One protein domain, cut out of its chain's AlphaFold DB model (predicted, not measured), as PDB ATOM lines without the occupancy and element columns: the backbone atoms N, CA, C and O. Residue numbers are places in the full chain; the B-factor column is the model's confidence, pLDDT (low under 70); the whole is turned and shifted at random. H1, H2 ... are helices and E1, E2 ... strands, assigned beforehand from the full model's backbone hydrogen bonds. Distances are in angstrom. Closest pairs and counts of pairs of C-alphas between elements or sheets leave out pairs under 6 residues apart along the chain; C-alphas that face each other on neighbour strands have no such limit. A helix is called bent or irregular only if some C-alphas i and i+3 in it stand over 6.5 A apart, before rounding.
ATOM      1  N   LYS A  10      37.335  20.059  20.413       36.91
ATOM      2  CA  LYS A  10      36.617  18.882  20.932       36.91
ATOM      3  C   LYS A  10      35.318  18.594  20.156       36.91
ATOM      4  O   LYS A  10      34.927  17.436  20.044       36.91
ATOM      5  N   LEU A  11      34.668  19.626  19.601       46.16
ATOM      6  CA  LEU A  11      33.511  19.518  18.694       46.16
ATOM      7  C   LEU A  11      33.916  19.020  17.300       46.16
ATOM      8  O   LEU A  11      33.252  18.160  16.740       46.16
ATOM      9  N   LEU A  12      35.030  19.511  16.758       44.97
ATOM     10  CA  LEU A  12      35.575  19.047  15.480       44.97
ATOM     11  C   LEU A  12      36.015  17.576  15.557       44.97
ATOM     12  O   LEU A  12      35.703  16.801  14.661       44.97
ATOM     13  N   GLU A  13      36.641  17.152  16.658       43.53
ATOM     14  CA  GLU A  13      37.021  15.746  16.879       43.53
ATOM     15  C   GLU A  13      35.810  14.807  17.066       43.53
ATOM     16  O   GLU A  13      35.888  13.634  16.710       43.53
ATOM     17  N   THR A  14      34.670  15.307  17.565       50.06
ATOM     18  CA  THR A  14      33.440  14.506  17.772       50.06
ATOM     19  C   THR A  14      32.505  14.456  16.562       50.06
ATOM     20  O   THR A  14      31.618  13.603  16.522       50.06
ATOM     21  N   VAL A  15      32.696  15.319  15.560       59.78
ATOM     22  CA  VAL A  15      31.875  15.374  14.333       59.78
ATOM     23  C   VAL A  15      32.688  14.953  13.100       59.78
ATOM     24  O   VAL A  15      32.279  15.196  11.974       59.78
ATOM     25  N   ASN A  16      33.832  14.289  13.274       77.31
ATOM     26  CA  ASN A  16      34.576  13.742  12.142       77.31
ATOM     27  C   ASN A  16      33.952  12.426  11.659       77.31
ATOM     28  O   ASN A  16      33.668  11.522  12.451       77.31
ATOM     29  N   PHE A  17      33.743  12.323  10.345       86.81
ATOM     30  CA  PHE A  17      33.303  11.093   9.692       86.81
ATOM     31  C   PHE A  17      34.403  10.035   9.826       86.81
ATOM     32  O   PHE A  17      35.548  10.278   9.452       86.81
ATOM     33  N   ARG A  18      34.063   8.867  10.380       91.00
ATOM     34  CA  ARG A  18      35.011   7.770  10.614       91.00
ATOM     35  C   ARG A  18      34.814   6.725   9.527       91.00
ATOM     36  O   ARG A  18      33.915   5.898   9.658       91.00
ATOM     37  N   PHE A  19      35.585   6.792   8.444       91.62
ATOM     38  CA  PHE A  19      35.479   5.804   7.369       91.62
ATOM     39  C   PHE A  19      35.905   4.419   7.869       91.62
ATOM     40  O   PHE A  19      36.975   4.271   8.459       91.62
ATOM     41  N   VAL A  20      35.067   3.413   7.622       91.50
ATOM     42  CA  VAL A  20      35.328   2.017   7.981       91.50
ATOM     43  C   VAL A  20      35.151   1.159   6.725       91.50
ATOM     44  O   VAL A  20      34.038   1.060   6.193       91.50
ATOM     45  N   PRO A  21      36.225   0.542   6.206       89.50
ATOM     46  CA  PRO A  21      36.130  -0.356   5.063       89.50
ATOM     47  C   PRO A  21      35.211  -1.540   5.371       89.50
ATOM     48  O   PRO A  21      35.316  -2.142   6.436       89.50
ATOM     49  N   LYS A  22      34.341  -1.903   4.420       90.94
ATOM     50  CA  LYS A  22      33.412  -3.045   4.546       90.94
ATOM     51  C   LYS A  22      32.552  -2.996   5.821       90.94
ATOM     52  O   LYS A  22      32.240  -4.040   6.386       90.94
ATOM     53  N   ILE A  23      32.145  -1.794   6.241       93.56
ATOM     54  CA  ILE A  23      31.331  -1.578   7.448       93.56
ATOM     55  C   ILE A  23      30.059  -2.446   7.486       93.56
ATOM     56  O   ILE A  23      29.647  -2.869   8.555       93.56
ATOM     57  N   ASP A  24      29.478  -2.769   6.323       91.69
ATOM     58  CA  ASP A  24      28.273  -3.604   6.199       91.69
ATOM     59  C   ASP A  24      28.483  -5.076   6.595       91.69
ATOM     60  O   ASP A  24      27.517  -5.822   6.723       91.69
ATOM     61  N   GLN A  25      29.736  -5.515   6.753       93.75
ATOM     62  CA  GLN A  25      30.093  -6.875   7.173       93.75
ATOM     63  C   GLN A  25      30.377  -6.967   8.677       93.75
ATOM     64  O   GLN A  25      30.644  -8.059   9.175       93.75
ATOM     65  N   LEU A  26      30.377  -5.834   9.382       93.62
ATOM     66  CA  LEU A  26      30.675  -5.781  10.806       93.62
ATOM     67  C   LEU A  26      29.446  -6.151  11.638       93.62
ATOM     68  O   LEU A  26      28.314  -5.808  11.297       93.62
ATOM     69  N   ASP A  27      29.689  -6.841  12.748       95.62
ATOM     70  CA  ASP A  27      28.672  -7.111  13.756       95.62
ATOM     71  C   ASP A  27      28.454  -5.894  14.672       95.62
ATOM     72  O   ASP A  27      29.181  -4.899  14.615       95.62
ATOM     73  N   ASP A  28      27.436  -5.962  15.532       95.06
ATOM     74  CA  ASP A  28      27.076  -4.854  16.426       95.06
ATOM     75  C   ASP A  28      28.225  -4.442  17.357       95.06
ATOM     76  O   ASP A  28      28.402  -3.256  17.631       95.06
ATOM     77  N   ILE A  29      29.033  -5.405  17.812       95.75
ATOM     78  CA  ILE A  29      30.162  -5.152  18.714       95.75
ATOM     79  C   ILE A  29      31.274  -4.406  17.971       95.75
ATOM     80  O   ILE A  29      31.799  -3.410  18.473       95.75
ATOM     81  N   ALA A  30      31.641  -4.858  16.768       95.62
ATOM     82  CA  ALA A  30      32.640  -4.178  15.956       95.62
ATOM     83  C   ALA A  30      32.166  -2.784  15.522       95.62
ATOM     84  O   ALA A  30      32.959  -1.842  15.551       95.62
ATOM     85  N   LEU A  31      30.886  -2.619  15.173       95.44
ATOM     86  CA  LEU A  31      30.320  -1.307  14.856       95.44
ATOM     87  C   LEU A  31      30.410  -0.346  16.042       95.44
ATOM     88  O   LEU A  31      30.875   0.783  15.859       95.44
ATOM     89  N   ASP A  32      30.037  -0.791  17.242       95.50
ATOM     90  CA  ASP A  32      30.063   0.052  18.439       95.50
ATOM     91  C   ASP A  32      31.488   0.508  18.779       95.50
ATOM     92  O   ASP A  32      31.716   1.688  19.058       95.50
ATOM     93  N   ASN A  33      32.480  -0.373  18.604       94.69
ATOM     94  CA  ASN A  33      33.902  -0.029  18.735       94.69
ATOM     95  C   ASN A  33      34.349   1.078  17.760       94.69
ATOM     96  O   ASN A  33      35.281   1.829  18.054       94.69
ATOM     97  N   HIS A  34      33.681   1.215  16.612       94.00
ATOM     98  CA  HIS A  34      33.897   2.299  15.649       94.00
ATOM     99  C   HIS A  34      32.962   3.511  15.860       94.00
ATOM    100  O   HIS A  34      33.021   4.493  15.108       94.00
ATOM    101  N   GLY A  35      32.123   3.489  16.899       94.25
ATOM    102  CA  GLY A  35      31.151   4.535  17.217       94.25
ATOM    103  C   GLY A  35      29.922   4.521  16.307       94.25
ATOM    104  O   GLY A  35      29.357   5.586  16.032       94.25
ATOM    105  N   TYR A  36      29.550   3.349  15.800       96.00
ATOM    106  CA  TYR A  36      28.387   3.126  14.950       96.00
ATOM    107  C   TYR A  36      27.471   2.044  15.525       96.00
ATOM    108  O   TYR A  36      27.874   1.248  16.362       96.00
ATOM    109  N   TYR A  37      26.238   1.984  15.033       95.56
ATOM    110  CA  TYR A  37      25.271   0.953  15.401       95.56
ATOM    111  C   TYR A  37      24.281   0.683  14.264       95.56
ATOM    112  O   TYR A  37      24.083   1.520  13.372       95.56
ATOM    113  N   HIS A  38      23.605  -0.465  14.318       94.00
ATOM    114  CA  HIS A  38      22.440  -0.738  13.481       94.00
ATOM    115  C   HIS A  38      21.206  -0.011  14.027       94.00
ATOM    116  O   HIS A  38      20.633  -0.372  15.054       94.00
ATOM    117  N   GLY A  39      20.783   1.037  13.325       92.44
ATOM    118  CA  GLY A  39      19.627   1.847  13.678       92.44
ATOM    119  C   GLY A  39      18.474   1.745  12.686       92.44
ATOM    120  O   GLY A  39      18.456   0.942  11.753       92.44
ATOM    121  N   PHE A  40      17.481   2.614  12.884       91.81
ATOM    122  CA  PHE A  40      16.309   2.682  12.014       91.81
ATOM    123  C   PHE A  40      16.707   2.998  10.566       91.81
ATOM    124  O   PHE A  40      17.559   3.850  10.316       91.81
ATOM    125  N   VAL A  41      16.050   2.371   9.601       92.62
ATOM    126  CA  VAL A  41      16.361   2.532   8.178       92.62
ATOM    127  C   VAL A  41      16.221   3.986   7.702       92.62
ATOM    128  O   VAL A  41      15.287   4.693   8.070       92.62
ATOM    129  N   CYS A  42      17.167   4.480   6.907       93.81
ATOM    130  CA  CYS A  42      17.113   5.826   6.337       93.81
ATOM    131  C   CYS A  42      16.280   5.863   5.032       93.81
ATOM    132  O   CYS A  42      15.916   4.813   4.496       93.81
ATOM    133  N   PRO A  43      16.003   7.052   4.451       93.25
ATOM    134  CA  PRO A  43      15.326   7.185   3.157       93.25
ATOM    135  C   PRO A  43      15.905   6.339   2.029       93.25
ATOM    136  O   PRO A  43      15.176   5.978   1.115       93.25
ATOM    137  N   HIS A  44      17.198   6.039   2.095       91.75
ATOM    138  CA  HIS A  44      17.945   5.324   1.068       91.75
ATOM    139  C   HIS A  44      18.146   3.836   1.391       91.75
ATOM    140  O   HIS A  44      18.862   3.152   0.675       91.75
ATOM    141  N   GLY A  45      17.515   3.320   2.452       90.88
ATOM    142  CA  GLY A  45      17.556   1.893   2.799       90.88
ATOM    143  C   GLY A  45      18.707   1.470   3.714       90.88
ATOM    144  O   GLY A  45      18.772   0.312   4.102       90.88
ATOM    145  N   HIS A  46      19.584   2.389   4.110       92.69
ATOM    146  CA  HIS A  46      20.712   2.090   4.992       92.69
ATOM    147  C   HIS A  46      20.304   2.047   6.470       92.69
ATOM    148  O   HIS A  46      19.465   2.840   6.905       92.69
ATOM    149  N   THR A  47      20.964   1.200   7.256       93.50
ATOM    150  CA  THR A  47      20.688   1.006   8.692       93.50
ATOM    151  C   THR A  47      21.831   1.456   9.601       93.50
ATOM    152  O   THR A  47      21.575   1.812  10.746       93.50
ATOM    153  N   ILE A  48      23.070   1.515   9.106       95.62
ATOM    154  CA  ILE A  48      24.239   1.873   9.921       95.62
ATOM    155  C   ILE A  48      24.258   3.378  10.211       95.62
ATOM    156  O   ILE A  48      24.188   4.213   9.294       95.62
ATOM    157  N   ARG A  49      24.342   3.732  11.497       95.62
ATOM    158  CA  ARG A  49      24.243   5.107  12.002       95.62
ATOM    159  C   ARG A  49      25.303   5.422  13.046       95.62
ATOM    160  O   ARG A  49      25.783   4.537  13.732       95.62
ATOM    161  N   ASP A  50      25.636   6.702  13.169       95.75
ATOM    162  CA  ASP A  50      26.528   7.244  14.203       95.75
ATOM    163  C   ASP A  50      25.883   7.233  15.595       95.75
ATOM    164  O   ASP A  50      24.754   7.702  15.753       95.75
ATOM    165  N   ASN A  51      26.619   6.786  16.614       93.00
ATOM    166  CA  ASN A  51      26.101   6.635  17.982       93.00
ATOM    167  C   ASN A  51      25.686   7.963  18.645       93.00
ATOM    168  O   ASN A  51      24.850   7.973  19.544       93.00
ATOM    169  N   ILE A  52      26.257   9.096  18.220       91.12
ATOM    170  CA  ILE A  52      26.058  10.392  18.887       91.12
ATOM    171  C   ILE A  52      24.924  11.172  18.216       91.12
ATOM    172  O   ILE A  52      23.909  11.519  18.819       91.12
ATOM    173  N   ASN A  53      25.087  11.456  16.931       92.31
ATOM    174  CA  ASN A  53      24.216  12.314  16.142       92.31
ATOM    175  C   ASN A  53      23.251  11.520  15.259       92.31
ATOM    176  O   ASN A  53      22.377  12.128  14.641       92.31
ATOM    177  N   ASN A  54      23.348  10.187  15.219       94.56
ATOM    178  CA  ASN A  54      22.414   9.297  14.525       94.56
ATOM    179  C   ASN A  54      22.300   9.551  13.007       94.56
ATOM    180  O   ASN A  54      21.306   9.166  12.377       94.56
ATOM    181  N   TRP A  55      23.281  10.228  12.400       95.25
ATOM    182  CA  TRP A  55      23.359  10.346  10.944       95.25
ATOM    183  C   TRP A  55      23.698   8.993  10.333       95.25
ATOM    184  O   TRP A  55      24.318   8.142  10.965       95.25
ATOM    185  N   CYS A  56      23.240   8.776   9.108       96.00
ATOM    186  CA  CYS A  56      23.464   7.531   8.392       96.00
ATOM    187  C   CYS A  56      24.864   7.521   7.765       96.00
ATOM    188  O   CYS A  56      25.201   8.448   7.025       96.00
ATOM    189  N   TYR A  57      25.642   6.463   8.012       95.88
ATOM    190  CA  TYR A  57      27.026   6.331   7.538       95.88
ATOM    191  C   TYR A  57      27.147   6.525   6.022       95.88
ATOM    192  O   TYR A  57      27.820   7.440   5.545       95.88
ATOM    193  N   HIS A  58      26.399   5.725   5.263       94.56
ATOM    194  CA  HIS A  58      26.406   5.750   3.799       94.56
ATOM    195  C   HIS A  58      25.882   7.069   3.225       94.56
ATOM    196  O   HIS A  58      26.344   7.535   2.185       94.56
ATOM    197  N   CYS A  59      24.932   7.711   3.911       95.50
ATOM    198  CA  CYS A  59      24.434   9.021   3.503       95.50
ATOM    199  C   CYS A  59      25.477  10.121   3.695       95.50
ATOM    200  O   CYS A  59      25.600  10.974   2.824       95.50
ATOM    201  N   VAL A  60      26.223  10.115   4.801       95.12
ATOM    202  CA  VAL A  60      27.305  11.087   5.005       95.12
ATOM    203  C   VAL A  60      28.422  10.870   3.992       95.12
ATOM    204  O   VAL A  60      28.853  11.841   3.374       95.12
ATOM    205  N   HIS A  61      28.799   9.617   3.725       92.50
ATOM    206  CA  HIS A  61      29.760   9.293   2.670       92.50
ATOM    207  C   HIS A  61      29.315   9.840   1.302       92.50
ATOM    208  O   HIS A  61      30.072  10.531   0.627       92.50
ATOM    209  N   LYS A  62      28.043   9.641   0.927       91.81
ATOM    210  CA  LYS A  62      27.454  10.212  -0.298       91.81
ATOM    211  C   LYS A  62      27.559  11.742  -0.354       91.81
ATOM    212  O   LYS A  62      27.900  12.297  -1.400       91.81
ATOM    213  N   ILE A  63      27.263  12.425   0.755       93.44
ATOM    214  CA  ILE A  63      27.344  13.890   0.843       93.44
ATOM    215  C   ILE A  63      28.794  14.356   0.665       93.44
ATOM    216  O   ILE A  63      29.047  15.287  -0.099       93.44
ATOM    217  N   GLN A  64      29.748  13.687   1.320       91.38
ATOM    218  CA  GLN A  64      31.175  13.991   1.200       91.38
ATOM    219  C   GLN A  64      31.726  13.705  -0.201       91.38
ATOM    220  O   GLN A  64      32.622  14.421  -0.646       91.38
ATOM    221  N   SER A  65      31.153  12.747  -0.931       88.50
ATOM    222  CA  SER A  65      31.422  12.502  -2.357       88.50
ATOM    223  C   SER A  65      30.732  13.501  -3.299       88.50
ATOM    224  O   SER A  65      30.787  13.344  -4.516       88.50
ATOM    225  N   ASN A  66      30.093  14.539  -2.752       91.25
ATOM    226  CA  ASN A  66      29.391  15.600  -3.476       91.25
ATOM    227  C   ASN A  66      28.251  15.113  -4.386       91.25
ATOM    228  O   ASN A  66      27.954  15.716  -5.415       91.25
ATOM    229  N   ILE A  67      27.597  14.015  -4.005       91.12
ATOM    230  CA  ILE A  67      26.493  13.440  -4.771       91.12
ATOM    231  C   ILE A  67      25.171  13.990  -4.234       91.12
ATOM    232  O   ILE A  67      24.719  13.624  -3.144       91.12
ATOM    233  N   CYS A  68      24.502  14.816  -5.037       94.12
ATOM    234  CA  CYS A  68      23.138  15.269  -4.780       94.12
ATOM    235  C   CYS A  68      22.191  14.676  -5.816       94.12
ATOM    236  O   CYS A  68      22.282  14.977  -7.002       94.12
ATOM    237  N   GLY A  69      21.244  13.864  -5.362       93.56
ATOM    238  CA  GLY A  69      20.316  13.193  -6.254       93.56
ATOM    239  C   GLY A  69      19.530  12.106  -5.552       93.56
ATOM    240  O   GLY A  69      19.941  11.581  -4.511       93.56
ATOM    241  N   PHE A  70      18.397  11.756  -6.134       93.25
ATOM    242  CA  PHE A  70      17.583  10.630  -5.720       93.25
ATOM    243  C   PHE A  70      16.648  10.196  -6.847       93.25
ATOM    244  O   PHE A  70      16.244  10.984  -7.702       93.25
ATOM    245  N   ASP A  71      16.250   8.934  -6.782       93.31
ATOM    246  CA  ASP A  71      15.141   8.407  -7.555       93.31
ATOM    247  C   ASP A  71      14.113   7.856  -6.570       93.31
ATOM    248  O   ASP A  71      14.410   6.981  -5.747       93.31
ATOM    249  N   ILE A  72      12.893   8.391  -6.627       93.69
ATOM    250  CA  ILE A  72      11.817   8.000  -5.722       93.69
ATOM    251  C   ILE A  72      11.490   6.503  -5.795       93.69
ATOM    252  O   ILE A  72      10.997   5.929  -4.823       93.69
ATOM    253  N   ASN A  73      11.791   5.853  -6.918       91.88
ATOM    254  CA  ASN A  73      11.584   4.430  -7.137       91.88
ATOM    255  C   ASN A  73      12.579   3.555  -6.380       91.88
ATOM    256  O   ASN A  73      12.288   2.377  -6.186       91.88
ATOM    257  N   TYR A  74      13.691   4.108  -5.893       89.69
ATOM    258  CA  TYR A  74      14.727   3.370  -5.166       89.69
ATOM    259  C   TYR A  74      14.853   3.762  -3.687       89.69
ATOM    260  O   TYR A  74      15.615   3.138  -2.954       89.69
ATOM    261  N   LEU A  75      14.064   4.732  -3.206       91.62
ATOM    262  CA  LEU A  75      13.998   5.044  -1.771       91.62
ATOM    263  C   LEU A  75      13.416   3.872  -0.958       91.62
ATOM    264  O   LEU A  75      12.791   2.965  -1.491       91.62
ATOM    265  N   HIS A  76      13.555   3.877   0.360       91.38
ATOM    266  CA  HIS A  76      12.944   2.862   1.211       91.38
ATOM    267  C   HIS A  76      11.404   2.967   1.205       91.38
ATOM    268  O   HIS A  76      10.834   4.063   1.129       91.38
ATOM    269  N   VAL A  77      10.707   1.827   1.289       89.75
ATOM    270  CA  VAL A  77       9.240   1.720   1.108       89.75
ATOM    271  C   VAL A  77       8.436   2.640   2.034       89.75
ATOM    272  O   VAL A  77       7.432   3.217   1.619       89.75
ATOM    273  N   GLU A  78       8.914   2.852   3.258       90.00
ATOM    274  CA  GLU A  78       8.266   3.724   4.247       90.00
ATOM    275  C   GLU A  78       8.328   5.217   3.887       90.00
ATOM    276  O   GLU A  78       7.570   6.036   4.417       90.00
ATOM    277  N   TYR A  79       9.228   5.577   2.974       93.31
ATOM    278  CA  TYR A  79       9.542   6.951   2.616       93.31
ATOM    279  C   TYR A  79       8.988   7.355   1.247       93.31
ATOM    280  O   TYR A  79       8.526   8.489   1.109       93.31
ATOM    281  N   LYS A  80       8.987   6.447   0.256       92.50
ATOM    282  CA  LYS A  80       8.620   6.730  -1.150       92.50
ATOM    283  C   LYS A  80       7.351   7.575  -1.290       92.50
ATOM    284  O   LYS A  80       7.368   8.663  -1.860       92.50
ATOM    285  N   SER A  81       6.237   7.102  -0.729       93.62
ATOM    286  CA  SER A  81       4.931   7.764  -0.865       93.62
ATOM    287  C   SER A  81       4.876   9.128  -0.169       93.62
ATOM    288  O   SER A  81       4.207  10.050  -0.642       93.62
ATOM    289  N   LYS A  82       5.600   9.285   0.946       95.00
ATOM    290  CA  LYS A  82       5.677  10.546   1.689       95.00
ATOM    291  C   LYS A  82       6.511  11.578   0.943       95.00
ATOM    292  O   LYS A  82       6.071  12.719   0.818       95.00
ATOM    293  N   TYR A  83       7.656  11.174   0.394       96.25
ATOM    294  CA  TYR A  83       8.470  12.056  -0.437       96.25
ATOM    295  C   TYR A  83       7.745  12.464  -1.711       96.25
ATOM    296  O   TYR A  83       7.784  13.638  -2.058       96.25
ATOM    297  N   GLN A  84       6.978  11.571  -2.338       95.62
ATOM    298  CA  GLN A  84       6.203  11.930  -3.527       95.62
ATOM    299  C   GLN A  84       5.225  13.071  -3.219       95.62
ATOM    300  O   GLN A  84       5.138  14.061  -3.942       95.62
ATOM    301  N   LYS A  85       4.498  12.953  -2.102       94.44
ATOM    302  CA  LYS A  85       3.565  13.985  -1.629       94.44
ATOM    303  C   LYS A  85       4.277  15.276  -1.230       94.44
ATOM    304  O   LYS A  85       3.693  16.349  -1.367       94.44
ATOM    305  N   LEU A  86       5.497  15.177  -0.703       94.75
ATOM    306  CA  LEU A  86       6.311  16.325  -0.317       94.75
ATOM    307  C   LEU A  86       6.761  17.116  -1.550       94.75
ATOM    308  O   LEU A  86       6.522  18.319  -1.618       94.75
ATOM    309  N   TRP A  87       7.342  16.429  -2.533       95.31
ATOM    310  CA  TRP A  87       7.891  17.023  -3.751       95.31
ATOM    311  C   TRP A  87       6.822  17.628  -4.664       95.31
ATOM    312  O   TRP A  87       7.068  18.660  -5.274       95.31
ATOM    313  N   LYS A  88       5.590  17.099  -4.657       94.38
ATOM    314  CA  LYS A  88       4.432  17.724  -5.332       94.38
ATOM    315  C   LYS A  88       4.107  19.145  -4.849       94.38
ATOM    316  O   LYS A  88       3.371  19.861  -5.518       94.38
ATOM    317  N   LYS A  89       4.610  19.555  -3.681       94.25
ATOM    318  CA  LYS A  89       4.405  20.903  -3.128       94.25
ATOM    319  C   LYS A  89       5.490  21.889  -3.558       94.25
ATOM    320  O   LYS A  89       5.526  22.986  -3.017       94.25
ATOM    321  N   ILE A  90       6.393  21.514  -4.456       95.25
ATOM    322  CA  ILE A  90       7.515  22.353  -4.876       95.25
ATOM    323  C   ILE A  90       7.397  22.614  -6.369       95.25
ATOM    324  O   ILE A  90       7.236  21.682  -7.153       95.25
ATOM    325  N   THR A  91       7.512  23.878  -6.758       95.31
ATOM    326  CA  THR A  91       7.716  24.242  -8.161       95.31
ATOM    327  C   THR A  91       9.205  24.133  -8.466       95.31
ATOM    328  O   THR A  91       9.996  24.945  -7.982       95.31
ATOM    329  N   VAL A  92       9.580  23.099  -9.219       94.94
ATOM    330  CA  VAL A  92      10.964  22.846  -9.639       94.94
ATOM    331  C   VAL A  92      11.332  23.814 -10.766       94.94
ATOM    332  O   VAL A  92      10.556  23.988 -11.704       94.94
ATOM    333  N   GLY A  93      12.495  24.451 -10.649       93.94
ATOM    334  CA  GLY A  93      13.061  25.363 -11.648       93.94
ATOM    335  C   GLY A  93      14.470  24.938 -12.060       93.94
ATOM    336  O   GLY A  93      14.849  23.781 -11.868       93.94
ATOM    337  N   ALA A  94      15.267  25.868 -12.589       94.25
ATOM    338  CA  ALA A  94      16.661  25.586 -12.925       94.25
ATOM    339  C   ALA A  94      17.504  25.299 -11.658       94.25
ATOM    340  O   ALA A  94      17.118  25.713 -10.558       94.25
ATOM    341  N   PRO A  95      18.659  24.612 -11.772       92.06
ATOM    342  CA  PRO A  95      19.491  24.256 -10.619       92.06
ATOM    343  C   PRO A  95      19.979  25.445  -9.779       92.06
ATOM    344  O   PRO A  95      20.087  25.312  -8.564       92.06
ATOM    345  N   GLY A  96      20.231  26.603 -10.400       92.25
ATOM    346  CA  GLY A  96      20.643  27.828  -9.698       92.25
ATOM    347  C   GLY A  96      19.490  28.640  -9.096       92.25
ATOM    348  O   GLY A  96      19.724  29.563  -8.318       92.25
ATOM    349  N   ASP A  97      18.240  28.305  -9.422       95.19
ATOM    350  CA  ASP A  97      17.078  29.081  -8.997       95.19
ATOM    351  C   ASP A  97      16.504  28.582  -7.669       95.19
ATOM    352  O   ASP A  97      16.624  27.419  -7.271       95.19
ATOM    353  N   CYS A  98      15.805  29.467  -6.958       96.06
ATOM    354  CA  CYS A  98      15.021  29.051  -5.802       96.06
ATOM    355  C   CYS A  98      13.784  28.257  -6.237       96.06
ATOM    356  O   CYS A  98      12.869  28.802  -6.854       96.06
ATOM    357  N   TRP A  99      13.695  26.991  -5.828       96.31
ATOM    358  CA  TRP A  99      12.490  26.187  -6.041       96.31
ATOM    359  C   TRP A  99      11.455  26.523  -4.973       96.31
ATOM    360  O   TRP A  99      11.688  26.304  -3.784       96.31
ATOM    361  N   THR A 100      10.324  27.093  -5.375       94.38
ATOM    362  CA  THR A 100       9.361  27.652  -4.420       94.38
ATOM    363  C   THR A 100       8.498  26.559  -3.801       94.38
ATOM    364  O   THR A 100       7.888  25.755  -4.505       94.38
ATOM    365  N   ILE A 101       8.420  26.545  -2.468       94.38
ATOM    366  CA  ILE A 101       7.512  25.675  -1.723       94.38
ATOM    367  C   ILE A 101       6.109  26.296  -1.720       94.38
ATOM    368  O   ILE A 101       5.851  27.311  -1.067       94.38
ATOM    369  N   ASN A 102       5.186  25.631  -2.406       90.38
ATOM    370  CA  ASN A 102       3.772  25.965  -2.497       90.38
ATOM    371  C   ASN A 102       3.058  25.503  -1.222       90.38
ATOM    372  O   ASN A 102       2.478  24.417  -1.154       90.38
ATOM    373  N   ALA A 103       3.140  26.315  -0.173       80.81
ATOM    374  CA  ALA A 103       2.442  26.064   1.079       80.81
ATOM    375  C   ALA A 103       1.627  27.304   1.495       80.81
ATOM    376  O   ALA A 103       2.179  28.405   1.553       80.81
ATOM    377  N   PRO A 104       0.323  27.144   1.787       77.62
ATOM    378  CA  PRO A 104      -0.534  28.266   2.143       77.62
ATOM    379  C   PRO A 104      -0.209  28.800   3.544       77.62
ATOM    380  O   PRO A 104       0.024  28.035   4.487       77.62
ATOM    381  N   GLY A 105      -0.256  30.126   3.684       78.19
ATOM    382  CA  GLY A 105      -0.179  30.839   4.958       78.19
ATOM    383  C   GLY A 105       1.156  31.551   5.245       78.19
ATOM    384  O   GLY A 105       2.174  31.296   4.595       78.19
ATOM    385  N   PRO A 106       1.164  32.455   6.243       72.56
ATOM    386  CA  PRO A 106       2.331  33.274   6.582       72.56
ATOM    387  C   PRO A 106       3.480  32.463   7.204       72.56
ATOM    388  O   PRO A 106       4.642  32.771   6.970       72.56
ATOM    389  N   TYR A 107       3.171  31.373   7.918       71.69
ATOM    390  CA  TYR A 107       4.148  30.520   8.621       71.69
ATOM    391  C   TYR A 107       4.555  29.261   7.832       71.69
ATOM    392  O   TYR A 107       4.945  28.241   8.403       71.69
ATOM    393  N   ALA A 108       4.398  29.294   6.510       74.19
ATOM    394  CA  ALA A 108       4.803  28.219   5.614       74.19
ATOM    395  C   ALA A 108       6.320  28.265   5.315       74.19
ATOM    396  O   ALA A 108       6.863  29.359   5.156       74.19
ATOM    397  N   PRO A 109       7.003  27.112   5.158       82.44
ATOM    398  CA  PRO A 109       6.457  25.754   5.142       82.44
ATOM    399  C   PRO A 109       6.328  25.127   6.539       82.44
ATOM    400  O   PRO A 109       7.242  25.183   7.363       82.44
ATOM    401  N   ARG A 110       5.194  24.459   6.789       86.50
ATOM    402  CA  ARG A 110       4.964  23.707   8.034       86.50
ATOM    403  C   ARG A 110       5.876  22.476   8.112       86.50
ATOM    404  O   ARG A 110       6.324  21.950   7.093       86.50
ATOM    405  N   ARG A 111       6.113  21.998   9.339       90.88
ATOM    406  CA  ARG A 111       6.789  20.717   9.588       90.88
ATOM    407  C   ARG A 111       6.016  19.557   8.955       90.88
ATOM    408  O   ARG A 111       4.800  19.633   8.783       90.88
ATOM    409  N   VAL A 112       6.738  18.500   8.601       92.19
ATOM    410  CA  VAL A 112       6.207  17.307   7.933       92.19
ATOM    411  C   VAL A 112       6.522  16.059   8.741       92.19
ATOM    412  O   VAL A 112       7.591  15.950   9.336       92.19
ATOM    413  N   CYS A 113       5.581  15.117   8.755       92.75
ATOM    414  CA  CYS A 113       5.686  13.897   9.542       92.75
ATOM    415  C   CYS A 113       6.348  12.769   8.732       92.75
ATOM    416  O   CYS A 113       5.729  12.164   7.847       92.75
ATOM    417  N   MET A 114       7.611  12.476   9.038       93.12
ATOM    418  CA  MET A 114       8.463  11.541   8.293       93.12
ATOM    419  C   MET A 114       9.020  10.456   9.222       93.12
ATOM    420  O   MET A 114       9.251  10.744  10.395       93.12
ATOM    421  N   PRO A 115       9.245   9.218   8.743       91.06
ATOM    422  CA  PRO A 115       9.996   8.232   9.513       91.06
ATOM    423  C   PRO A 115      11.402   8.769   9.804       91.06
ATOM    424  O   PRO A 115      11.981   9.488   8.983       91.06
ATOM    425  N   SER A 116      11.943   8.481  10.984       86.94
ATOM    426  CA  SER A 116      13.217   9.055  11.416       86.94
ATOM    427  C   SER A 116      14.011   8.069  12.256       86.94
ATOM    428  O   SER A 116      13.446   7.126  12.797       86.94
ATOM    429  N   TYR A 117      15.304   8.340  12.439       84.38
ATOM    430  CA  TYR A 117      16.154   7.566  13.348       84.38
ATOM    431  C   TYR A 117      15.568   7.440  14.762       84.38
ATOM    432  O   TYR A 117      15.802   6.448  15.445       84.38
ATOM    433  N   ARG A 118      14.757   8.428  15.175       85.56
ATOM    434  CA  ARG A 118      14.118   8.448  16.488       85.56
ATOM    435  C   ARG A 118      13.120   7.326  16.676       85.56
ATOM    436  O   ARG A 118      12.952   6.887  17.800       85.56
ATOM    437  N   SER A 119      12.552   6.803  15.589       80.69
ATOM    438  CA  SER A 119      11.617   5.678  15.616       80.69
ATOM    439  C   SER A 119      12.207   4.411  16.247       80.69
ATOM    440  O   SER A 119      11.444   3.540  16.646       80.69
ATOM    441  N   ALA A 120      13.539   4.299  16.360       73.62
ATOM    442  CA  ALA A 120      14.192   3.202  17.075       73.62
ATOM    443  C   ALA A 120      13.969   3.249  18.599       73.62
ATOM    444  O   ALA A 120      13.978   2.209  19.247       73.62
ATOM    445  N   TYR A 121      13.774   4.440  19.172       77.00
ATOM    446  CA  TYR A 121      13.646   4.640  20.621       77.00
ATOM    447  C   TYR A 121      12.365   5.379  21.027       77.00
ATOM    448  O   TYR A 121      11.942   5.315  22.178       77.00
ATOM    449  N   SER A 122      11.716   6.081  20.100       74.69
ATOM    450  CA  SER A 122      10.383   6.630  20.292       74.69
ATOM    451  C   SER A 122       9.350   5.540  20.033       74.69
ATOM    452  O   SER A 122       9.431   4.842  19.026       74.69
ATOM    453  N   HIS A 123       8.293   5.472  20.839       76.38
ATOM    454  CA  HIS A 123       7.129   4.612  20.570       76.38
ATOM    455  C   HIS A 123       6.314   5.038  19.323       76.38
ATOM    456  O   HIS A 123       5.192   4.578  19.119       76.38
ATOM    457  N   GLN A 124       6.845   5.942  18.493       80.88
ATOM    458  CA  GLN A 124       6.215   6.483  17.296       80.88
ATOM    459  C   GLN A 124       7.053   6.139  16.063       80.88
ATOM    460  O   GLN A 124       8.273   6.246  16.065       80.88
ATOM    461  N   LYS A 125       6.394   5.751  14.967       77.44
ATOM    462  CA  LYS A 125       7.084   5.415  13.706       77.44
ATOM    463  C   LYS A 125       7.517   6.639  12.895       77.44
ATOM    464  O   LYS A 125       8.196   6.493  11.878       77.44
ATOM    465  N   SER A 126       7.094   7.837  13.280       85.31
ATOM    466  CA  SER A 126       7.328   9.051  12.505       85.31
ATOM    467  C   SER A 126       7.352  10.293  13.371       85.31
ATOM    468  O   SER A 126       6.573  10.402  14.309       85.31
ATOM    469  N   GLU A 127       8.184  11.247  12.972       87.94
ATOM    470  CA  GLU A 127       8.487  12.462  13.714       87.94
ATOM    471  C   GLU A 127       8.252  13.716  12.871       87.94
ATOM    472  O   GLU A 127       8.303  13.696  11.636       87.94
ATOM    473  N   ASN A 128       8.047  14.842  13.555       91.12
ATOM    474  CA  ASN A 128       7.883  16.145  12.917       91.12
ATOM    475  C   ASN A 128       9.237  16.758  12.530       91.12
ATOM    476  O   ASN A 128       9.896  17.428  13.332       91.12
ATOM    477  N   LEU A 129       9.614  16.605  11.261       91.62
ATOM    478  CA  LEU A 129      10.808  17.209  10.673       91.62
ATOM    479  C   LEU A 129      10.502  18.576  10.055       91.62
ATOM    480  O   LEU A 129       9.384  18.857   9.620       91.62
ATOM    481  N   SER A 130      11.515  19.444   9.976       93.06
ATOM    482  CA  SER A 130      11.397  20.641   9.140       93.06
ATOM    483  C   SER A 130      11.285  20.231   7.670       93.06
ATOM    484  O   SER A 130      11.878  19.240   7.241       93.06
ATOM    485  N   PHE A 131      10.531  21.006   6.889       94.69
ATOM    486  CA  PHE A 131      10.324  20.733   5.465       94.69
ATOM    487  C   PHE A 131      11.662  20.619   4.713       94.69
ATOM    488  O   PHE A 131      11.908  19.645   4.014       94.69
ATOM    489  N   HIS A 132      12.565  21.570   4.959       95.88
ATOM    490  CA  HIS A 132      13.905  21.616   4.373       95.88
ATOM    491  C   HIS A 132      14.759  20.405   4.756       95.88
ATOM    492  O   HIS A 132      15.428  19.839   3.900       95.88
ATOM    493  N   LYS A 133      14.702  19.955   6.017       95.81
ATOM    494  CA  LYS A 133      15.448  18.769   6.448       95.81
ATOM    495  C   LYS A 133      14.941  17.501   5.766       95.81
ATOM    496  O   LYS A 133      15.747  16.662   5.397       95.81
ATOM    497  N   ALA A 134      13.632  17.377   5.548       96.25
ATOM    498  CA  ALA A 134      13.089  16.255   4.789       96.25
ATOM    499  C   ALA A 134      13.597  16.263   3.333       96.25
ATOM    500  O   ALA A 134      14.073  15.238   2.853       96.25
ATOM    501  N   LEU A 135      13.567  17.412   2.649       96.94
ATOM    502  CA  LEU A 135      14.093  17.526   1.279       96.94
ATOM    503  C   LEU A 135      15.583  17.202   1.199       96.94
ATOM    504  O   LEU A 135      16.000  16.430   0.338       96.94
ATOM    505  N   TYR A 136      16.363  17.747   2.132       97.50
ATOM    506  CA  TYR A 136      17.788  17.469   2.240       97.50
ATOM    507  C   TYR A 136      18.045  15.975   2.462       97.50
ATOM    508  O   TYR A 136      18.815  15.370   1.725       97.50
ATOM    509  N   ASN A 137      17.342  15.348   3.408       96.12
ATOM    510  CA  ASN A 137      17.491  13.920   3.683       96.12
ATOM    511  C   ASN A 137      17.165  13.041   2.463       96.12
ATOM    512  O   ASN A 137      17.784  11.995   2.269       96.12
ATOM    513  N   CYS A 138      16.211  13.472   1.635       95.88
ATOM    514  CA  CYS A 138      15.871  12.814   0.378       95.88
ATOM    515  C   CYS A 138      16.991  12.946  -0.657       95.88
ATOM    516  O   CYS A 138      17.435  11.942  -1.199       95.88
ATOM    517  N   ALA A 139      17.445  14.168  -0.941       96.44
ATOM    518  CA  ALA A 139      18.338  14.438  -2.066       96.44
ATOM    519  C   ALA A 139      19.821  14.233  -1.738       96.44
ATOM    520  O   ALA A 139      20.550  13.596  -2.495       96.44
ATOM    521  N   TRP A 140      20.257  14.726  -0.586       95.94
ATOM    522  CA  TRP A 140      21.629  14.607  -0.113       95.94
ATOM    523  C   TRP A 140      21.803  13.322   0.682       95.94
ATOM    524  O   TRP A 140      22.495  12.415   0.235       95.94
ATOM    525  N   GLY A 141      21.095  13.179   1.800       95.19
ATOM    526  CA  GLY A 141      21.206  12.009   2.665       95.19
ATOM    527  C   GLY A 141      20.816  12.313   4.107       95.19
ATOM    528  O   GLY A 141      20.714  13.470   4.506       95.19
ATOM    529  N   ASP A 142      20.559  11.273   4.899       95.88
ATOM    530  CA  ASP A 142      20.058  11.418   6.266       95.88
ATOM    531  C   ASP A 142      21.147  11.828   7.267       95.88
ATOM    532  O   ASP A 142      21.980  11.018   7.674       95.88
ATOM    533  N   VAL A 143      21.078  13.085   7.711       95.38
ATOM    534  CA  VAL A 143      22.013  13.696   8.673       95.38
ATOM    535  C   VAL A 143      21.564  13.580  10.134       95.38
ATOM    536  O   VAL A 143      22.074  14.284  11.006       95.38
ATOM    537  N   GLY A 144      20.593  12.713  10.434       93.62
ATOM    538  CA  GLY A 144      20.241  12.377  11.814       93.62
ATOM    539  C   GLY A 144      19.773  13.593  12.614       93.62
ATOM    540  O   GLY A 144      18.827  14.281  12.228       93.62
ATOM    541  N   GLY A 145      20.412  13.872  13.749       91.62
ATOM    542  CA  GLY A 145      20.120  14.993  14.646       91.62
ATOM    543  C   GLY A 145      20.580  16.366  14.145       91.62
ATOM    544  O   GLY A 145      20.122  17.379  14.667       91.62
ATOM    545  N   MET A 146      21.406  16.426  13.100       92.50
ATOM    546  CA  MET A 146      22.094  17.651  12.676       92.50
ATOM    547  C   MET A 146      21.167  18.677  12.013       92.50
ATOM    548  O   MET A 146      20.047  18.370  11.588       92.50
ATOM    549  N   ILE A 147      21.623  19.925  11.933       91.94
ATOM    550  CA  ILE A 147      20.844  21.035  11.378       91.94
ATOM    551  C   ILE A 147      21.107  21.152   9.875       91.94
ATOM    552  O   ILE A 147      22.235  21.016   9.411       91.94
ATOM    553  N   VAL A 148      20.040  21.434   9.128       94.81
ATOM    554  CA  VAL A 148      20.100  21.807   7.713       94.81
ATOM    555  C   VAL A 148      19.776  23.290   7.609       94.81
ATOM    556  O   VAL A 148      18.766  23.751   8.148       94.81
ATOM    557  N   THR A 149      20.631  24.022   6.911       94.06
ATOM    558  CA  THR A 149      20.519  25.462   6.678       94.06
ATOM    559  C   THR A 149      20.357  25.750   5.188       94.06
ATOM    560  O   THR A 149      20.465  24.850   4.356       94.06
ATOM    561  N   ARG A 150      20.026  26.998   4.852       93.50
ATOM    562  CA  ARG A 150      19.832  27.452   3.471       93.50
ATOM    563  C   ARG A 150      20.890  28.480   3.128       93.50
ATOM    564  O   ARG A 150      21.099  29.395   3.920       93.50
ATOM    565  N   THR A 151      21.463  28.392   1.937       94.31
ATOM    566  CA  THR A 151      22.461  29.356   1.448       94.31
ATOM    567  C   THR A 151      21.822  30.561   0.755       94.31
ATOM    568  O   THR A 151      22.326  31.671   0.858       94.31
ATOM    569  N   CYS A 152      20.662  30.381   0.118       93.19
ATOM    570  CA  CYS A 152      19.987  31.420  -0.673       93.19
ATOM    571  C   CYS A 152      19.201  32.475   0.138       93.19
ATOM    572  O   CYS A 152      18.570  33.349  -0.449       93.19
ATOM    573  N   GLY A 153      19.127  32.361   1.469       90.19
ATOM    574  CA  GLY A 153      18.361  33.277   2.335       90.19
ATOM    575  C   GLY A 153      16.827  33.200   2.217       90.19
ATOM    576  O   GLY A 153      16.124  33.617   3.136       90.19
ATOM    577  N   ASN A 154      16.280  32.612   1.150       91.81
ATOM    578  CA  ASN A 154      14.837  32.494   0.936       91.81
ATOM    579  C   ASN A 154      14.216  31.387   1.820       91.81
ATOM    580  O   ASN A 154      14.502  30.201   1.618       91.81
ATOM    581  N   PRO A 155      13.306  31.715   2.760       90.81
ATOM    582  CA  PRO A 155      12.719  30.736   3.674       90.81
ATOM    583  C   PRO A 155      11.771  29.728   3.009       90.81
ATOM    584  O   PRO A 155      11.435  28.723   3.639       90.81
ATOM    585  N   ARG A 156      11.337  29.991   1.770       92.75
ATOM    586  CA  ARG A 156      10.452  29.130   0.971       92.75
ATOM    587  C   ARG A 156      11.186  28.369  -0.132       92.75
ATOM    588  O   ARG A 156      10.532  27.771  -0.979       92.75
ATOM    589  N   CYS A 157      12.515  28.391  -0.139       95.19
ATOM    590  CA  CYS A 157      13.305  27.653  -1.112       95.19
ATOM    591  C   CYS A 157      13.456  26.180  -0.704       95.19
ATOM    592  O   CYS A 157      13.974  25.872   0.366       95.19
ATOM    593  N   GLY A 158      13.015  25.274  -1.574       95.38
ATOM    594  CA  GLY A 158      13.150  23.825  -1.446       95.38
ATOM    595  C   GLY A 158      14.181  23.206  -2.392       95.38
ATOM    596  O   GLY A 158      14.176  21.991  -2.554       95.38
ATOM    597  N   ASN A 159      15.032  24.007  -3.040       96.94
ATOM    598  CA  ASN A 159      16.074  23.493  -3.930       96.94
ATOM    599  C   ASN A 159      17.174  22.794  -3.104       96.94
ATOM    600  O   ASN A 159      17.814  23.479  -2.305       96.94
ATOM    601  N   PRO A 160      17.435  21.482  -3.287       96.50
ATOM    602  CA  PRO A 160      18.493  20.762  -2.580       96.50
ATOM    603  C   PRO A 160      19.875  21.401  -2.671       96.50
ATOM    604  O   PRO A 160      20.609  21.359  -1.690       96.50
ATOM    605  N   LEU A 161      20.224  22.017  -3.803       96.44
ATOM    606  CA  LEU A 161      21.528  22.661  -4.001       96.44
ATOM    607  C   LEU A 161      21.683  23.934  -3.157       96.44
ATOM    608  O   LEU A 161      22.794  24.382  -2.896       96.44
ATOM    609  N   HIS A 162      20.572  24.493  -2.673       96.25
ATOM    610  CA  HIS A 162      20.557  25.614  -1.733       96.25
ATOM    611  C   HIS A 162      20.426  25.171  -0.272       96.25
ATOM    612  O   HIS A 162      20.282  26.025   0.607       96.25
ATOM    613  N   LEU A 163      20.437  23.861   0.002       96.56
ATOM    614  CA  LEU A 163      20.364  23.285   1.342       96.56
ATOM    615  C   LEU A 163      21.706  22.664   1.719       96.56
ATOM    616  O   LEU A 163      22.235  21.833   0.987       96.56
ATOM    617  N   VAL A 164      22.220  23.024   2.894       95.88
ATOM    618  CA  VAL A 164      23.529  22.562   3.365       95.88
ATOM    619  C   VAL A 164      23.487  22.118   4.824       95.88
ATOM    620  O   VAL A 164      22.784  22.696   5.660       95.88
ATOM    621  N   SER A 165      24.260  21.084   5.128       95.06
ATOM    622  CA  SER A 165      24.669  20.682   6.473       95.06
ATOM    623  C   SER A 165      26.185  20.855   6.609       95.06
ATOM    624  O   SER A 165      26.861  21.202   5.642       95.06
ATOM    625  N   SER A 166      26.742  20.577   7.789       92.06
ATOM    626  CA  SER A 166      28.197  20.622   7.991       92.06
ATOM    627  C   SER A 166      28.971  19.538   7.227       92.06
ATOM    628  O   SER A 166      30.194  19.570   7.239       92.06
ATOM    629  N   TRP A 167      28.293  18.584   6.577       92.88
ATOM    630  CA  TRP A 167      28.932  17.557   5.744       92.88
ATOM    631  C   TRP A 167      29.131  17.972   4.288       92.88
ATOM    632  O   TRP A 167      29.898  17.329   3.573       92.88
ATOM    633  N   ASN A 168      28.412  18.995   3.819       93.19
ATOM    634  CA  ASN A 168      28.520  19.428   2.433       93.19
ATOM    635  C   ASN A 168      29.894  20.044   2.162       93.19
ATOM    636  O   ASN A 168      30.443  20.769   2.992       93.19
ATOM    637  N   ARG A 169      30.408  19.812   0.952       88.44
ATOM    638  CA  ARG A 169      31.535  20.583   0.419       88.44
ATOM    639  C   ARG A 169      31.123  22.041   0.203       88.44
ATOM    640  O   ARG A 169      29.939  22.354   0.085       88.44
ATOM    641  N   ALA A 170      32.116  22.923   0.098       84.81
ATOM    642  CA  ALA A 170      31.890  24.343  -0.169       84.81
ATOM    643  C   ALA A 170      31.184  24.592  -1.514       84.81
ATOM    644  O   ALA A 170      30.419  25.545  -1.639       84.81
ATOM    645  N   ILE A 171      31.436  23.732  -2.507       86.50
ATOM    646  CA  ILE A 171      30.895  23.853  -3.862       86.50
ATOM    647  C   ILE A 171      29.948  22.669  -4.119       86.50
ATOM    648  O   ILE A 171      30.415  21.526  -4.155       86.50
ATOM    649  N   PRO A 172      28.630  22.909  -4.275       89.00
ATOM    650  CA  PRO A 172      27.670  21.862  -4.614       89.00
ATOM    651  C   PRO A 172      27.840  21.402  -6.075       89.00
ATOM    652  O   PRO A 172      28.471  22.104  -6.867       89.00
ATOM    653  N   PRO A 173      27.279  20.244  -6.465       91.00
ATOM    654  CA  PRO A 173      27.257  19.828  -7.861       91.00
ATOM    655  C   PRO A 173      26.404  20.788  -8.701       91.00
ATOM    656  O   PRO A 173      25.486  21.435  -8.192       91.00
ATOM    657  N   GLU A 174      26.676  20.844 -10.005       89.19
ATOM    658  CA  GLU A 174      25.975  21.734 -10.946       89.19
ATOM    659  C   GLU A 174      24.480  21.419 -11.082       89.19
ATOM    660  O   GLU A 174      23.670  22.289 -11.403       89.19
ATOM    661  N   SER A 175      24.096  20.163 -10.852       91.19
ATOM    662  CA  SER A 175      22.716  19.702 -10.969       91.19
ATOM    663  C   SER A 175      22.400  18.610  -9.950       91.19
ATOM    664  O   SER A 175      23.290  17.980  -9.378       91.19
ATOM    665  N   VAL A 176      21.106  18.398  -9.706       91.50
ATOM    666  CA  VAL A 176      20.612  17.274  -8.903       91.50
ATOM    667  C   VAL A 176      20.421  16.087  -9.843       91.50
ATOM    668  O   VAL A 176      19.559  16.144 -10.718       91.50
ATOM    669  N   HIS A 177      21.212  15.023  -9.688       89.38
ATOM    670  CA  HIS A 177      21.128  13.852 -10.557       89.38
ATOM    671  C   HIS A 177      21.428  12.533  -9.823       89.38
ATOM    672  O   HIS A 177      22.432  12.439  -9.111       89.38
ATOM    673  N   PRO A 178      20.604  11.483 -10.018       90.44
ATOM    674  CA  PRO A 178      19.283  11.493 -10.656       90.44
ATOM    675  C   PRO A 178      18.281  12.384  -9.902       90.44
ATOM    676  O   PRO A 178      18.491  12.723  -8.737       90.44
ATOM    677  N   PHE A 179      17.202  12.783 -10.573       92.75
ATOM    678  CA  PHE A 179      16.110  13.556  -9.975       92.75
ATOM    679  C   PHE A 179      14.764  13.053 -10.503       92.75
ATOM    680  O   PHE A 179      14.134  13.677 -11.352       92.75
ATOM    681  N   GLU A 180      14.337  11.898  -9.993       93.44
ATOM    682  CA  GLU A 180      13.099  11.241 -10.429       93.44
ATOM    683  C   GLU A 180      12.016  11.331  -9.354       93.44
ATOM    684  O   GLU A 180      12.169  10.831  -8.234       93.44
ATOM    685  N   LEU A 181      10.896  11.972  -9.701       93.62
ATOM    686  CA  LEU A 181       9.763  12.217  -8.795       93.62
ATOM    687  C   LEU A 181       8.547  11.324  -9.080       93.62
ATOM    688  O   LEU A 181       7.601  11.278  -8.282       93.62
ATOM    689  N   THR A 182       8.546  10.634 -10.217       93.94
ATOM    690  CA  THR A 182       7.443   9.798 -10.696       93.94
ATOM    691  C   THR A 182       7.678   8.328 -10.398       93.94
ATOM    692  O   THR A 182       8.803   7.838 -10.438       93.94
ATOM    693  N   PHE A 183       6.590   7.615 -10.100       92.75
ATOM    694  CA  PHE A 183       6.653   6.172  -9.927       92.75
ATOM    695  C   PHE A 183       6.640   5.477 -11.283       92.75
ATOM    696  O   PHE A 183       5.683   5.623 -12.039       92.75
ATOM    697  N   GLU A 184       7.675   4.694 -11.544       92.50
ATOM    698  CA  GLU A 184       7.820   3.873 -12.737       92.50
ATOM    699  C   GLU A 184       7.704   2.401 -12.344       92.50
ATOM    700  O   GLU A 184       8.443   1.903 -11.490       92.50
ATOM    701  N   ALA A 185       6.758   1.690 -12.961       90.00
ATOM    702  CA  ALA A 185       6.452   0.308 -12.602       90.00
ATOM    703  C   ALA A 185       7.675  -0.614 -12.745       90.00
ATOM    704  O   ALA A 185       7.928  -1.435 -11.866       90.00
ATOM    705  N   GLU A 186       8.468  -0.435 -13.803       88.75
ATOM    706  CA  GLU A 186       9.670  -1.229 -14.076       88.75
ATOM    707  C   GLU A 186      10.721  -1.079 -12.969       88.75
ATOM    708  O   GLU A 186      11.163  -2.075 -12.388       88.75
ATOM    709  N   LYS A 187      11.052   0.165 -12.594       88.62
ATOM    710  CA  LYS A 187      11.997   0.462 -11.507       88.62
ATOM    711  C   LYS A 187      11.499  -0.061 -10.160       88.62
ATOM    712  O   LYS A 187      12.286  -0.584  -9.370       88.62
ATOM    713  N   LEU A 188      10.193   0.020  -9.895       86.69
ATOM    714  CA  LEU A 188       9.592  -0.524  -8.674       86.69
ATOM    715  C   LEU A 188       9.656  -2.054  -8.614       86.69
ATOM    716  O   LEU A 188       9.961  -2.599  -7.551       86.69
ATOM    717  N   MET A 189       9.404  -2.748  -9.729       85.88
ATOM    718  CA  MET A 189       9.557  -4.203  -9.808       85.88
ATOM    719  C   MET A 189      11.020  -4.619  -9.629       85.88
ATOM    720  O   MET A 189      11.294  -5.555  -8.879       85.88
ATOM    721  N   ALA A 190      11.959  -3.902 -10.254       84.50
ATOM    722  CA  ALA A 190      13.394  -4.129 -10.084       84.50
ATOM    723  C   ALA A 190      13.833  -3.936  -8.621       84.50
ATOM    724  O   ALA A 190      14.486  -4.809  -8.053       84.50
ATOM    725  N   TYR A 191      13.397  -2.850  -7.974       82.25
ATOM    726  CA  TYR A 191      13.639  -2.621  -6.547       82.25
ATOM    727  C   TYR A 191      13.059  -3.743  -5.675       82.25
ATOM    728  O   TYR A 191      13.694  -4.182  -4.722       82.25
ATOM    729  N   GLY A 192      11.856  -4.226  -5.999       80.75
ATOM    730  CA  GLY A 192      11.208  -5.323  -5.279       80.75
ATOM    731  C   GLY A 192      11.978  -6.644  -5.351       80.75
ATOM    732  O   GLY A 192      12.052  -7.341  -4.343       80.75
ATOM    733  N   LYS A 193      12.562  -6.962  -6.514       80.69
ATOM    734  CA  LYS A 193      13.383  -8.168  -6.729       80.69
ATOM    735  C   LYS A 193      14.731  -8.099  -6.006       80.69
ATOM    736  O   LYS A 193      15.194  -9.116  -5.509       80.69
ATOM    737  N   ASN A 194      15.312  -6.905  -5.899       71.50
ATOM    738  CA  ASN A 194      16.641  -6.691  -5.324       71.50
ATOM    739  C   ASN A 194      16.601  -6.191  -3.871       71.50
ATOM    740  O   ASN A 194      17.560  -5.584  -3.418       71.50
ATOM    741  N   LYS A 195      15.515  -6.417  -3.118       63.69
ATOM    742  CA  LYS A 195      15.375  -5.903  -1.738       63.69
ATOM    743  C   LYS A 195      16.532  -6.273  -0.802       63.69
ATOM    744  O   LYS A 195      16.808  -5.514   0.120       63.69
ATOM    745  N   GLU A 196      17.160  -7.423  -1.025       56.38
ATOM    746  CA  GLU A 196      18.266  -7.936  -0.204       56.38
ATOM    747  C   GLU A 196      19.637  -7.393  -0.623       56.38
ATOM    748  O   GLU A 196      20.607  -7.525   0.117       56.38
ATOM    749  N   GLN A 197      19.726  -6.747  -1.786       55.97
ATOM    750  CA  GLN A 197      20.925  -6.056  -2.229       55.97
ATOM    751  C   GLN A 197      20.658  -4.555  -2.133       55.97
ATOM    752  O   GLN A 197      19.929  -4.020  -2.975       55.97
ATOM    753  N   PRO A 198      21.204  -3.842  -1.129       51.94
ATOM    754  CA  PRO A 198      21.135  -2.390  -1.135       51.94
ATOM    755  C   PRO A 198      21.752  -1.932  -2.456       51.94
ATOM    756  O   PRO A 198      22.924  -2.196  -2.716       51.94
TER     757      PRO A 198
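This is residues 10 to 198 of the 220 residues of an uncharacterized protein of Verrucomicrobiaceae bacterium (UniProt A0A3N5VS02). With little regular structure, the model is a compact body of loops in which two small antiparallel sheets, E1 E2 and E3 E4, stand apart, H6 nearest the middle, H1 and H7 apart from the other elements. The printed part's 189 residues include seven named helices and four strands, mostly helix, holding only 64 residues. Radius of gyration of the C-alphas is 16.5 A; spans are 48 by 45 by 36 A.

Strands are E1, 36 to 38; E2, 48 to 50; E3, 112 to 114; E4, 127 to 129. Helices are H1, 10 to 14, from C-alpha 10 at (36.617, 18.882, 20.932); H2, 28 to 33; H3, 57 to 64; H4, 77 to 87, 16.1 A, irregular, C-alphas 78 and 81 being 7.3 A apart; H5, 117 to 120; H6, 131 to 139, 12.7 A; H7, 185 to 193, ending with C-alpha 193 at (13.383, -8.168, -6.729).

In hairpin E1 and E2, N 37 and O 49 are 2.9 A apart; in antiparallel E3 and E4, N 112 and O 129, 2.9 A. Closest C-alphas are Leu 31 and Tyr 37 for H2 and E1, 5.6 A; Arg 49 and Tyr 57 for E2 and H3, 5.4 A; Val 112 and Phe 131 for E3 and H6, 5.9 A. H4 has 5 of 7 O i to N i+4 pairs within hydrogen-bond range.

The printed part has no cut. The link H6 to H7, 45 residues, is long. Residues 10 to 15 and 195 to 198 have pLDDT under 70.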